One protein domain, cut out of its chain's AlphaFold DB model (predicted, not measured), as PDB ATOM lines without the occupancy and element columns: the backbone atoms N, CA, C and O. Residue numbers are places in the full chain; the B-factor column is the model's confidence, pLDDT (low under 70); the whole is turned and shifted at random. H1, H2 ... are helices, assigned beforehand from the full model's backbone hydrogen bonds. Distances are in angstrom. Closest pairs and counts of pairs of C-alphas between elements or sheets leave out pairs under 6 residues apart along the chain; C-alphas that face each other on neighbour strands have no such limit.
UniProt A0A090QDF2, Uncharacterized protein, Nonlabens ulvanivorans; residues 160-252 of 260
ATOM      1  N   LEU A 160     -25.548   3.354 -57.995       74.69
ATOM      2  CA  LEU A 160     -24.287   3.347 -57.249       74.69
ATOM      3  C   LEU A 160     -24.158   2.150 -56.296       74.69
ATOM      4  O   LEU A 160     -23.046   1.823 -55.900       74.69
ATOM      5  N   VAL A 161     -25.264   1.485 -55.935       73.69
ATOM      6  CA  VAL A 161     -25.251   0.326 -55.021       73.69
ATOM      7  C   VAL A 161     -24.470  -0.855 -55.608       73.69
ATOM      8  O   VAL A 161     -23.911  -1.649 -54.856       73.69
ATOM      9  N   THR A 162     -24.401  -0.966 -56.935       79.06
ATOM     10  CA  THR A 162     -23.696  -2.055 -57.627       79.06
ATOM     11  C   THR A 162     -22.270  -1.689 -58.041       79.06
ATOM     12  O   THR A 162     -21.564  -2.534 -58.589       79.06
ATOM     13  N   ILE A 163     -21.830  -0.449 -57.800       83.19
ATOM     14  CA  ILE A 163     -20.494   0.013 -58.182       83.19
ATOM     15  C   ILE A 163     -19.509  -0.296 -57.057       83.19
ATOM     16  O   ILE A 163     -19.635   0.202 -55.939       83.19
ATOM     17  N   GLU A 164     -18.473  -1.067 -57.379       83.50
ATOM     18  CA  GLU A 164     -17.365  -1.324 -56.467       83.50
ATOM     19  C   GLU A 164     -16.176  -0.408 -56.764       83.50
ATOM     20  O   GLU A 164     -15.697  -0.295 -57.894       83.50
ATOM     21  N   PHE A 165     -15.668   0.245 -55.720       82.94
ATOM     22  CA  PHE A 165     -14.448   1.036 -55.807       82.94
ATOM     23  C   PHE A 165     -13.227   0.133 -56.012       82.94
ATOM     24  O   PHE A 165     -12.935  -0.717 -55.169       82.94
ATOM     25  N   GLN A 166     -12.462   0.385 -57.078       89.69
ATOM     26  CA  GLN A 166     -11.164  -0.265 -57.308       89.69
ATOM     27  C   GLN A 166     -10.109   0.177 -56.282       89.69
ATOM     28  O   GLN A 166      -9.278  -0.618 -55.854       89.69
ATOM     29  N   ILE A 167     -10.167   1.442 -55.853       91.81
ATOM     30  CA  ILE A 167      -9.320   2.017 -54.803       91.81
ATOM     31  C   ILE A 167     -10.245   2.553 -53.714       91.81
ATOM     32  O   ILE A 167     -11.155   3.323 -54.010       91.81
ATOM     33  N   LYS A 168     -10.006   2.156 -52.460       88.81
ATOM     34  CA  LYS A 168     -10.838   2.510 -51.299       88.81
ATOM     35  C   LYS A 168     -10.102   3.511 -50.400       88.81
ATOM     36  O   LYS A 168      -9.485   3.092 -49.419       88.81
ATOM     37  N   PRO A 169     -10.086   4.813 -50.739       90.50
ATOM     38  CA  PRO A 169      -9.498   5.814 -49.862       90.50
ATOM     39  C   PRO A 169     -10.334   5.972 -48.588       90.50
ATOM     40  O   PRO A 169     -11.539   5.721 -48.580       90.50
ATOM     41  N   ASN A 170      -9.702   6.460 -47.521       91.38
ATOM     42  CA  ASN A 170     -10.432   6.914 -46.342       91.38
ATOM     43  C   ASN A 170     -11.154   8.222 -46.684       91.38
ATOM     44  O   ASN A 170     -10.507   9.225 -46.990       91.38
ATOM     45  N   ILE A 171     -12.485   8.207 -46.636       87.62
ATOM     46  CA  ILE A 171     -13.325   9.376 -46.904       87.62
ATOM     47  C   ILE A 171     -13.888   9.872 -45.576       87.62
ATOM     48  O   ILE A 171     -14.581   9.137 -44.876       87.62
ATOM     49  N   TYR A 172     -13.609  11.131 -45.249       90.25
ATOM     50  CA  TYR A 172     -14.164  11.800 -44.078       90.25
ATOM     51  C   TYR A 172     -15.253  12.771 -44.526       90.25
ATOM     52  O   TYR A 172     -15.006  13.648 -45.353       90.25
ATOM     53  N   TYR A 173     -16.450  12.616 -43.967       88.62
ATOM     54  CA  TYR A 173     -17.573  13.515 -44.198       88.62
ATOM     55  C   TYR A 173     -17.875  14.296 -42.918       88.62
ATOM     56  O   TYR A 173     -18.135  13.704 -41.874       88.62
ATOM     57  N   ILE A 174     -17.813  15.627 -42.999       88.44
ATOM     58  CA  ILE A 174     -18.073  16.531 -41.876       88.44
ATOM     59  C   ILE A 174     -19.209  17.460 -42.284       88.44
ATOM     60  O   ILE A 174     -19.093  18.189 -43.268       88.44
ATOM     61  N   GLN A 175     -20.290  17.446 -41.509       88.31
ATOM     62  CA  GLN A 175     -21.472  18.260 -41.761       88.31
ATOM     63  C   GLN A 175     -21.785  19.143 -40.549       88.31
ATOM     64  O   GLN A 175     -22.431  18.681 -39.606       88.31
ATOM     65  N   PRO A 176     -21.334  20.406 -40.541       87.81
ATOM     66  CA  PRO A 176     -21.720  21.340 -39.497       87.81
ATOM     67  C   PRO A 176     -23.177  21.787 -39.707       87.81
ATOM     68  O   PRO A 176     -23.540  22.279 -40.777       87.81
ATOM     69  N   ASP A 177     -24.022  21.602 -38.690       86.56
ATOM     70  CA  ASP A 177     -25.432  22.005 -38.744       86.56
ATOM     71  C   ASP A 177     -25.564  23.531 -38.639       86.56
ATOM     72  O   ASP A 177     -24.904  24.170 -37.819       86.56
ATOM     73  N   GLY A 178     -26.391  24.125 -39.500       82.31
ATOM     74  CA  GLY A 178     -26.620  25.573 -39.534       82.31
ATOM     75  C   GLY A 178     -25.426  26.438 -39.968       82.31
ATOM     76  O   GLY A 178     -25.497  27.659 -39.838       82.31
ATOM     77  N   TYR A 179     -24.336  25.860 -40.489       85.81
ATOM     78  CA  TYR A 179     -23.179  26.646 -40.923       85.81
ATOM     79  C   TYR A 179     -23.437  27.363 -42.251       85.81
ATOM     80  O   TYR A 179     -23.563  26.751 -43.318       85.81
ATOM     81  N   ALA A 180     -23.509  28.686 -42.172       83.25
ATOM     82  CA  ALA A 180     -23.814  29.546 -43.299       83.25
ATOM     83  C   ALA A 180     -22.607  29.723 -44.241       83.25
ATOM     84  O   ALA A 180     -21.449  29.605 -43.838       83.25
ATOM     85  N   ASN A 181     -22.880  30.012 -45.517       84.94
ATOM     86  CA  ASN A 181     -21.819  30.348 -46.467       84.94
ATOM     87  C   ASN A 181     -21.185  31.709 -46.117       84.94
ATOM     88  O   ASN A 181     -21.777  32.514 -45.397       84.94
ATOM     89  N   LYS A 182     -19.992  31.979 -46.658       85.94
ATOM     90  CA  LYS A 182     -19.236  33.217 -46.397       85.94
ATOM     91  C   LYS A 182     -20.085  34.487 -46.569       85.94
ATOM     92  O   LYS A 182     -20.160  35.287 -45.649       85.94
ATOM     93  N   LEU A 183     -20.798  34.610 -47.694       86.38
ATOM     94  CA  LEU A 183     -21.653  35.770 -47.992       86.38
ATOM     95  C   LEU A 183     -22.775  35.968 -46.960       86.38
ATOM     96  O   LEU A 183     -23.169  37.092 -46.669       86.38
ATOM     97  N   SER A 184     -23.307  34.875 -46.413       87.88
ATOM     98  CA  SER A 184     -24.364  34.916 -45.403       87.88
ATOM     99  C   SER A 184     -23.829  35.273 -44.018       87.88
ATOM    100  O   SER A 184     -24.563  35.876 -43.246       87.88
ATOM    101  N   LEU A 185     -22.583  34.916 -43.698       88.94
ATOM    102  CA  LEU A 185     -21.933  35.284 -42.434       88.94
ATOM    103  C   LEU A 185     -21.501  36.757 -42.407       88.94
ATOM    104  O   LEU A 185     -21.576  37.399 -41.366       88.94
ATOM    105  N   GLU A 186     -21.094  37.293 -43.556       89.31
ATOM    106  CA  GLU A 186     -20.624  38.678 -43.699       89.31
ATOM    107  C   GLU A 186     -21.763  39.704 -43.817       89.31
ATOM    108  O   GLU A 186     -21.502  40.902 -43.863       89.31
ATOM    109  N   ASN A 187     -23.023  39.262 -43.885       88.06
ATOM    110  CA  ASN A 187     -24.162  40.174 -43.982       88.06
ATOM    111  C   ASN A 187     -24.478  40.871 -42.648       88.06
ATOM    112  O   ASN A 187     -24.073  40.418 -41.578       88.06
ATOM    113  N   ASP A 188     -25.321  41.903 -42.720       90.38
ATOM    114  CA  ASP A 188     -25.706  42.738 -41.576       90.38
ATOM    115  C   ASP A 188     -26.359  41.974 -40.407       90.38
ATOM    116  O   ASP A 188     -26.382  42.474 -39.281       90.38
ATOM    117  N   ASN A 189     -26.906  40.774 -40.645       88.75
ATOM    118  CA  ASN A 189     -27.549  39.980 -39.594       88.75
ATOM    119  C   ASN A 189     -26.529  39.265 -38.702       88.75
ATOM    120  O   ASN A 189     -26.787  39.085 -37.513       88.75
ATOM    121  N   TYR A 190     -25.405  38.824 -39.278       88.44
ATOM    122  CA  TYR A 190     -24.388  38.043 -38.569       88.44
ATOM    123  C   TYR A 190     -23.112  38.844 -38.287       88.44
ATOM    124  O   TYR A 190     -22.507  38.630 -37.238       88.44
ATOM    125  N   ASN A 191     -22.722  39.769 -39.176       92.00
ATOM    126  CA  ASN A 191     -21.520  40.609 -39.072       92.00
ATOM    127  C   ASN A 191     -20.260  39.826 -38.664       92.00
ATOM    128  O   ASN A 191     -19.469  40.279 -37.833       92.00
ATOM    129  N   PHE A 192     -20.088  38.625 -39.216       91.94
ATOM    130  CA  PHE A 192     -19.019  37.709 -38.843       91.94
ATOM    131  C   PHE A 192     -18.013  37.532 -39.984       91.94
ATOM    132  O   PHE A 192     -18.315  36.915 -41.006       91.94
ATOM    133  N   ASP A 193     -16.792  38.038 -39.782       90.62
ATOM    134  CA  ASP A 193     -15.672  37.812 -40.698       90.62
ATOM    135  C   ASP A 193     -15.055  36.432 -40.460       90.62
ATOM    136  O   ASP A 193     -14.497  36.132 -39.402       90.62
ATOM    137  N   ASN A 194     -15.132  35.592 -41.489       88.88
ATOM    138  CA  ASN A 194     -14.606  34.235 -41.467       88.88
ATOM    139  C   ASN A 194     -13.380  34.048 -42.385       88.88
ATOM    140  O   ASN A 194     -12.993  32.921 -42.707       88.88
ATOM    141  N   GLY A 195     -12.756  35.136 -42.847       90.44
ATOM    142  CA  GLY A 195     -11.666  35.111 -43.827       90.44
ATOM    143  C   GLY A 195     -10.439  34.303 -43.391       90.44
ATOM    144  O   GLY A 195      -9.830  33.606 -44.210       90.44
ATOM    145  N   ILE A 196     -10.107  34.321 -42.096       93.06
ATOM    146  CA  ILE A 196      -8.976  33.559 -41.535       93.06
ATOM    147  C   ILE A 196      -9.194  32.048 -41.689       93.06
ATOM    148  O   ILE A 196      -8.275  31.320 -42.059       93.06
ATOM    149  N   PHE A 197     -10.412  31.556 -41.455       91.69
ATOM    150  CA  PHE A 197     -10.723  30.136 -41.627       91.69
ATOM    151  C   PHE A 197     -10.557  29.707 -43.087       91.69
ATOM    152  O   PHE A 197      -9.842  28.745 -43.372       91.69
ATOM    153  N   TYR A 198     -11.176  30.444 -44.016       89.69
ATOM    154  CA  TYR A 198     -11.117  30.115 -45.441       89.69
ATOM    155  C   TYR A 198      -9.680  30.150 -45.973       89.69
ATOM    156  O   TYR A 198      -9.264  29.201 -46.630       89.69
ATOM    157  N   SER A 199      -8.901  31.187 -45.648       92.62
ATOM    158  CA  SER A 199      -7.499  31.288 -46.082       92.62
ATOM    159  C   SER A 199      -6.646  30.128 -45.559       92.62
ATOM    160  O   SER A 199      -5.962  29.471 -46.345       92.62
ATOM    161  N   ASN A 200      -6.751  29.801 -44.267       96.00
ATOM    162  CA  ASN A 200      -6.023  28.682 -43.666       96.00
ATOM    163  C   ASN A 200      -6.390  27.330 -44.289       96.00
ATOM    164  O   ASN A 200      -5.522  26.478 -44.477       96.00
ATOM    165  N   MET A 201      -7.665  27.106 -44.601       92.88
ATOM    166  CA  MET A 201      -8.118  25.857 -45.214       92.88
ATOM    167  C   MET A 201      -7.696  25.762 -46.687       92.88
ATOM    168  O   MET A 201      -7.228  24.706 -47.109       92.88
ATOM    169  N   THR A 202      -7.750  26.856 -47.451       93.44
ATOM    170  CA  THR A 202      -7.234  26.884 -48.830       93.44
ATOM    171  C   THR A 202      -5.730  26.606 -48.869       93.44
ATOM    172  O   THR A 202      -5.277  25.826 -49.703       93.44
ATOM    173  N   LEU A 203      -4.955  27.156 -47.925       96.38
ATOM    174  CA  LEU A 203      -3.520  26.858 -47.784       96.38
ATOM    175  C   LEU A 203      -3.243  25.373 -47.496       96.38
ATOM    176  O   LEU A 203      -2.205  24.851 -47.894       96.38
ATOM    177  N   LYS A 204      -4.180  24.678 -46.843       96.00
ATOM    178  CA  LYS A 204      -4.134  23.222 -46.623       96.00
ATOM    179  C   LYS A 204      -4.633  22.404 -47.823       96.00
ATOM    180  O   LYS A 204      -4.704  21.182 -47.723       96.00
ATOM    181  N   GLY A 205      -4.982  23.050 -48.936       95.56
ATOM    182  CA  GLY A 205      -5.444  22.401 -50.164       95.56
ATOM    183  C   GLY A 205      -6.948  22.121 -50.221       95.56
ATOM    184  O   GLY A 205      -7.386  21.375 -51.096       95.56
ATOM    185  N   PHE A 206      -7.756  22.688 -49.317       92.44
ATOM    186  CA  PHE A 206      -9.213  22.571 -49.416       92.44
ATOM    187  C   PHE A 206      -9.762  23.476 -50.522       92.44
ATOM    188  O   PHE A 206      -9.433  24.658 -50.598       92.44
ATOM    189  N   ASN A 207     -10.660  22.925 -51.336       90.50
ATOM    190  CA  ASN A 207     -11.403  23.676 -52.342       90.50
ATOM    191  C   ASN A 207     -12.770  24.087 -51.798       90.50
ATOM    192  O   ASN A 207     -13.493  23.270 -51.223       90.50
ATOM    193  N   PHE A 208     -13.146  25.343 -52.028       86.06
ATOM    194  CA  PHE A 208     -14.425  25.889 -51.592       86.06
ATOM    195  C   PHE A 208     -15.345  26.166 -52.776       86.06
ATOM    196  O   PHE A 208     -14.971  26.847 -53.727       86.06
ATOM    197  N   SER A 209     -16.590  25.701 -52.678       82.19
ATOM    198  CA  SER A 209     -17.676  26.254 -53.484       82.19
ATOM    199  C   SER A 209     -18.194  27.498 -52.773       82.19
ATOM    200  O   SER A 209     -18.683  27.409 -51.651       82.19
ATOM    201  N   HIS A 210     -18.050  28.674 -53.381       71.38
ATOM    202  CA  HIS A 210     -18.460  29.936 -52.751       71.38
ATOM    203  C   HIS A 210     -19.940  30.277 -52.974       71.38
ATOM    204  O   HIS A 210     -20.473  31.151 -52.297       71.38
ATOM    205  N   GLN A 211     -20.614  29.572 -53.885       74.88
ATOM    206  CA  GLN A 211     -21.997  29.834 -54.295       74.88
ATOM    207  C   GLN A 211     -22.926  28.657 -53.976       74.88
ATOM    208  O   GLN A 211     -23.787  28.300 -54.775       74.88
ATOM    209  N   TYR A 212     -22.752  28.017 -52.817       79.25
ATOM    210  CA  TYR A 212     -23.699  26.995 -52.374       79.25
ATOM    211  C   TYR A 212     -24.839  27.616 -51.565       79.25
ATOM    212  O   TYR A 212     -24.638  28.511 -50.737       79.25
ATOM    213  N   HIS A 213     -26.038  27.091 -51.779       76.00
ATOM    214  CA  HIS A 213     -27.196  27.306 -50.926       76.00
ATOM    215  C   HIS A 213     -27.955  25.988 -50.788       76.00
ATOM    216  O   HIS A 213     -27.985  25.170 -51.709       76.00
ATOM    217  N   SER A 214     -28.565  25.767 -49.626       77.94
ATOM    218  CA  SER A 214     -29.504  24.661 -49.476       77.94
ATOM    219  C   SER A 214     -30.793  25.001 -50.225       77.94
ATOM    220  O   SER A 214     -31.354  26.078 -50.032       77.94
ATOM    221  N   ASN A 215     -31.291  24.072 -51.041       79.69
ATOM    222  CA  ASN A 215     -32.642  24.146 -51.618       79.69
ATOM    223  C   ASN A 215     -33.716  23.600 -50.665       79.69
ATOM    224  O   ASN A 215     -34.887  23.493 -51.030       79.69
ATOM    225  N   TYR A 216     -33.312  23.227 -49.451       83.12
ATOM    226  CA  TYR A 216     -34.142  22.557 -48.468       83.12
ATOM    227  C   TYR A 216     -34.307  23.431 -47.217       83.12
ATOM    228  O   TYR A 216     -33.307  23.908 -46.676       83.12
ATOM    229  N   PRO A 217     -35.549  23.621 -46.728       79.50
ATOM    230  CA  PRO A 217     -35.857  24.501 -45.602       79.50
ATOM    231  C   PRO A 217     -35.485  23.914 -44.233       79.50
ATOM    232  O   PRO A 217     -35.595  24.615 -43.230       79.50
ATOM    233  N   SER A 218     -35.093  22.637 -44.148       84.50
ATOM    234  CA  SER A 218     -34.717  22.005 -42.882       84.50
ATOM    235  C   SER A 218     -33.545  21.036 -43.029       84.50
ATOM    236  O   SER A 218     -33.357  20.406 -44.074       84.50
ATOM    237  N   THR A 219     -32.783  20.869 -41.942       86.56
ATOM    238  CA  THR A 219     -31.698  19.877 -41.835       86.56
ATOM    239  C   THR A 219     -32.206  18.469 -42.144       86.56
ATOM    240  O   THR A 219     -31.532  17.695 -42.815       86.56
ATOM    241  N   LEU A 220     -33.438  18.141 -41.732       85.62
ATOM    242  CA  LEU A 220     -34.037  16.830 -41.980       85.62
ATOM    243  C   LEU A 220     -34.205  16.544 -43.479       85.62
ATOM    244  O   LEU A 220     -33.858  15.453 -43.933       85.62
ATOM    245  N   THR A 221     -34.732  17.496 -44.253       84.94
ATOM    246  CA  THR A 221     -34.951  17.283 -45.690       84.94
ATOM    247  C   THR A 221     -33.656  17.384 -46.490       84.94
ATOM    248  O   THR A 221     -33.465  16.590 -47.409       84.94
ATOM    249  N   SER A 222     -32.731  18.262 -46.084       88.00
ATOM    250  CA  SER A 222     -31.379  18.328 -46.653       88.00
ATOM    251  C   SER A 222     -30.604  17.024 -46.445       88.00
ATOM    252  O   SER A 222     -29.934  16.547 -47.356       88.00
ATOM    253  N   ASN A 223     -30.709  16.412 -45.265       88.69
ATOM    254  CA  ASN A 223     -30.025  15.150 -44.990       88.69
ATOM    255  C   ASN A 223     -30.663  14.002 -45.766       88.69
ATOM    256  O   ASN A 223     -29.949  13.197 -46.352       88.69
ATOM    257  N   ALA A 224     -31.995  13.930 -45.833       87.12
ATOM    258  CA  ALA A 224     -32.663  12.871 -46.586       87.12
ATOM    259  C   ALA A 224     -32.249  12.853 -48.069       87.12
ATOM    260  O   ALA A 224     -32.081  11.782 -48.649       87.12
ATOM    261  N   THR A 225     -32.052  14.022 -48.681       87.00
ATOM    262  CA  THR A 225     -31.646  14.139 -50.091       87.00
ATOM    263  C   THR A 225     -30.157  13.873 -50.282       87.00
ATOM    264  O   THR A 225     -29.782  13.166 -51.216       87.00
ATOM    265  N   LEU A 226     -29.316  14.329 -49.351       88.00
ATOM    266  CA  LEU A 226     -27.895  13.989 -49.306       88.00
ATOM    267  C   LEU A 226     -27.679  12.470 -49.218       88.00
ATOM    268  O   LEU A 226     -26.979  11.899 -50.051       88.00
ATOM    269  N   PHE A 227     -28.303  11.807 -48.239       85.44
ATOM    270  CA  PHE A 227     -28.120  10.371 -47.991       85.44
ATOM    271  C   PHE A 227     -28.722   9.482 -49.083       85.44
ATOM    272  O   PHE A 227     -28.369   8.312 -49.162       85.44
ATOM    273  N   THR A 228     -29.601  10.010 -49.937       83.62
ATOM    274  CA  THR A 228     -30.162   9.271 -51.084       83.62
ATOM    275  C   THR A 228     -29.528   9.641 -52.419       83.62
ATOM    276  O   THR A 228     -29.802   8.974 -53.420       83.62
ATOM    277  N   GLY A 229     -28.727  10.714 -52.465       83.94
ATOM    278  CA  GLY A 229     -28.209  11.298 -53.702       83.94
ATOM    279  C   GLY A 229     -29.305  11.792 -54.655       83.94
ATOM    280  O   GLY A 229     -29.059  11.917 -55.853       83.94
ATOM    281  N   GLN A 230     -30.524  12.022 -54.157       83.56
ATOM    282  CA  GLN A 230     -31.704  12.300 -54.973       83.56
ATOM    283  C   GLN A 230     -32.376  13.600 -54.551       83.56
ATOM    284  O   GLN A 230     -32.511  13.910 -53.369       83.56
ATOM    285  N   HIS A 231     -32.836  14.360 -55.542       82.25
ATOM    286  CA  HIS A 231     -33.569  15.593 -55.300       82.25
ATOM    287  C   HIS A 231     -35.041  15.288 -55.005       82.25
ATOM    288  O   HIS A 231     -35.720  14.659 -55.816       82.25
ATOM    289  N   HIS A 232     -35.564  15.791 -53.886       75.62
ATOM    290  CA  HIS A 232     -36.998  15.754 -53.626       75.62
ATOM    291  C   HIS A 232     -37.650  17.003 -54.217       75.62
ATOM    292  O   HIS A 232     -37.415  18.123 -53.759       75.62
ATOM    293  N   LEU A 233     -38.484  16.824 -55.240       68.44
ATOM    294  CA  LEU A 233     -39.321  17.905 -55.746       68.44
ATOM    295  C   LEU A 233     -40.473  18.116 -54.762       68.44
ATOM    296  O   LEU A 233     -41.367  17.279 -54.651       68.44
ATOM    297  N   TYR A 234     -40.460  19.238 -54.043       64.81
ATOM    298  CA  TYR A 234     -41.662  19.695 -53.355       64.81
ATOM    299  C   TYR A 234     -42.744  19.905 -54.422       64.81
ATOM    300  O   TYR A 234     -42.571  20.717 -55.331       64.81
ATOM    301  N   GLY A 235     -43.825  19.121 -54.366       53.94
ATOM    302  CA  GLY A 235     -44.979  19.319 -55.243       53.94
ATOM    303  C   GLY A 235     -45.585  20.718 -55.062       53.94
ATOM    304  O   GLY A 235     -45.173  21.473 -54.187       53.94
ATOM    305  N   LYS A 236     -46.617  21.064 -55.844       46.53
ATOM    306  CA  LYS A 236     -47.338  22.361 -55.776       46.53
ATOM    307  C   LYS A 236     -47.958  22.695 -54.401       46.53
ATOM    308  O   LYS A 236     -48.609  23.728 -54.257       46.53
ATOM    309  N   GLU A 237     -47.798  21.836 -53.403       51.97
ATOM    310  CA  GLU A 237     -48.245  22.080 -52.043       51.97
ATOM    311  C   GLU A 237     -47.185  22.851 -51.251       51.97
ATOM    312  O   GLU A 237     -45.984  22.641 -51.407       51.97
ATOM    313  N   LYS A 238     -47.654  23.769 -50.397       49.16
ATOM    314  CA  LYS A 238     -46.831  24.609 -49.513       49.16
ATOM    315  C   LYS A 238     -45.680  23.798 -48.914       49.16
ATOM    316  O   LYS A 238     -45.942  22.735 -48.358       49.16
ATOM    317  N   PHE A 239     -44.459  24.338 -48.981       49.03
ATOM    318  CA  PHE A 239     -43.268  23.807 -48.315       49.03
ATOM    319  C   PHE A 239     -43.604  23.404 -46.874       49.03
ATOM    320  O   PHE A 239     -43.642  24.241 -45.972       49.03
ATOM    321  N   LYS A 240     -43.893  22.122 -46.648       57.25
ATOM    322  CA  LYS A 240     -43.912  21.570 -45.300       57.25
ATOM    323  C   LYS A 240     -42.454  21.313 -44.954       57.25
ATOM    324  O   LYS A 240     -41.732  20.681 -45.725       57.25
ATOM    325  N   ASN A 241     -42.022  21.829 -43.807       59.75
ATOM    326  CA  ASN A 241     -40.637  21.726 -43.334       59.75
ATOM    327  C   ASN A 241     -40.168  20.273 -43.136       59.75
ATOM    328  O   ASN A 241     -38.984  20.044 -42.899       59.75
ATOM    329  N   GLU A 242     -41.069  19.294 -43.249       66.62
ATOM    330  CA  GLU A 242     -40.773  17.881 -43.090       66.62
ATOM    331  C   GLU A 242     -41.213  17.057 -44.299       66.62
ATOM    332  O   GLU A 242     -42.309  17.215 -44.839       66.62
ATOM    333  N   LEU A 243     -40.323  16.150 -44.691       74.50
ATOM    334  CA  LEU A 243     -40.505  15.184 -45.761       74.50
ATOM    335  C   LEU A 243     -40.900  13.838 -45.145       74.50
ATOM    336  O   LEU A 243     -40.303  13.392 -44.161       74.50
ATOM    337  N   PHE A 244     -41.922  13.197 -45.711       74.31
ATOM    338  CA  PHE A 244     -42.412  11.911 -45.220       74.31
ATOM    339  C   PHE A 244     -41.306  10.858 -45.216       74.31
ATOM    340  O   PHE A 244     -40.538  10.735 -46.165       74.31
ATOM    341  N   ASN A 245     -41.221  10.100 -44.123       76.56
ATOM    342  CA  ASN A 245     -40.213   9.061 -43.914       76.56
ATOM    343  C   ASN A 245     -38.750   9.539 -43.994       76.56
ATOM    344  O   ASN A 245     -37.859   8.696 -43.965       76.56
ATOM    345  N   ALA A 246     -38.463  10.849 -43.999       80.31
ATOM    346  CA  ALA A 246     -37.092  11.377 -44.045       80.31
ATOM    347  C   ALA A 246     -36.181  10.749 -42.979       80.31
ATOM    348  O   ALA A 246     -35.058  10.350 -43.263       80.31
ATOM    349  N   ARG A 247     -36.696  10.577 -41.756       80.81
ATOM    350  CA  ARG A 247     -35.958   9.939 -40.654       80.81
ATOM    351  C   ARG A 247     -35.629   8.472 -40.948       80.81
ATOM    352  O   ARG A 247     -34.526   8.036 -40.650       80.81
ATOM    353  N   GLN A 248     -36.558   7.727 -41.549       78.44
ATOM    354  CA  GLN A 248     -36.333   6.335 -41.960       78.44
ATOM    355  C   GLN A 248     -35.402   6.238 -43.171       78.44
ATOM    356  O   GLN A 248     -34.675   5.262 -43.299       78.44
ATOM    357  N   ILE A 249     -35.408   7.235 -44.052       80.56
ATOM    358  CA  ILE A 249     -34.477   7.324 -45.179       80.56
ATOM    359  C   ILE A 249     -33.044   7.513 -44.666       80.56
ATOM    360  O   ILE A 249     -32.144   6.822 -45.125       80.56
ATOM    361  N   ILE A 250     -32.855   8.400 -43.684       81.25
ATOM    362  CA  ILE A 250     -31.543   8.696 -43.091       81.25
ATOM    363  C   ILE A 250     -31.045   7.535 -42.217       81.25
ATOM    364  O   ILE A 250     -29.909   7.100 -42.360       81.25
ATOM    365  N   MET A 251     -31.883   7.044 -41.296       76.81
ATOM    366  CA  MET A 251     -31.481   6.050 -40.287       76.81
ATOM    367  C   MET A 251     -31.682   4.596 -40.733       76.81
ATOM    368  O   MET A 251     -31.199   3.681 -40.073       76.81
ATOM    369  N   GLY A 252     -32.455   4.363 -41.792       69.38
ATOM    370  CA  GLY A 252     -32.793   3.027 -42.277       69.38
ATOM    371  C   GLY A 252     -31.897   2.556 -43.422       69.38
ATOM    372  O   GLY A 252     -31.023   3.263 -43.910       69.38
TER     373      GLY A 252
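What this domain is: This is residues 160 to 252 of the 260 residues of an uncharacterized protein of Nonlabens ulvanivorans (UniProt A0A090QDF2). The printed part has little regular structure: a loose, flat run of long links, with H3 and H4 packed on each other at one end and H1 and H2 at the other. Residues 161 to 174 stick out as an arm. The 93 residues hold four named helices, H1 to H4 in chain order, and no named strand; the class is all helix, with 29 residues in named elements. The radius of gyration of the C-alphas is 16.9 A, the spans 44 by 39 by 20 A.

Where its parts are: H3, the longest helix, residues 219 to 228, measures 14.2 A from C-alpha 219 at (-31.698, 19.877, -41.835). H4 is residues 246 to 251, ending at C-alpha 251 (-31.481, 6.050, -40.287). H2, residues 195 to 203, measures 12.3 A; H1 is residues 182 to 185.

How they stand to each other: H3 and H4 touch at a steep tilt of 62 degrees; their closest C-alphas, Ala 224 and Ala 246, are 5.3 A apart. H1 and H2 are only just apart, closest 8.2 A. In H2, H3 and H4 every O i to N i+4 pair is within hydrogen-bond range; H1 is too short for one.

The domain as a whole: The farthest C-alphas, Gln 166 and Asp 188, are 48.0 A apart. The printed part has no cut. The links H2 to H3 and H3 to H4 are long. Residues 233 to 242 and 252 have pLDDT under 70.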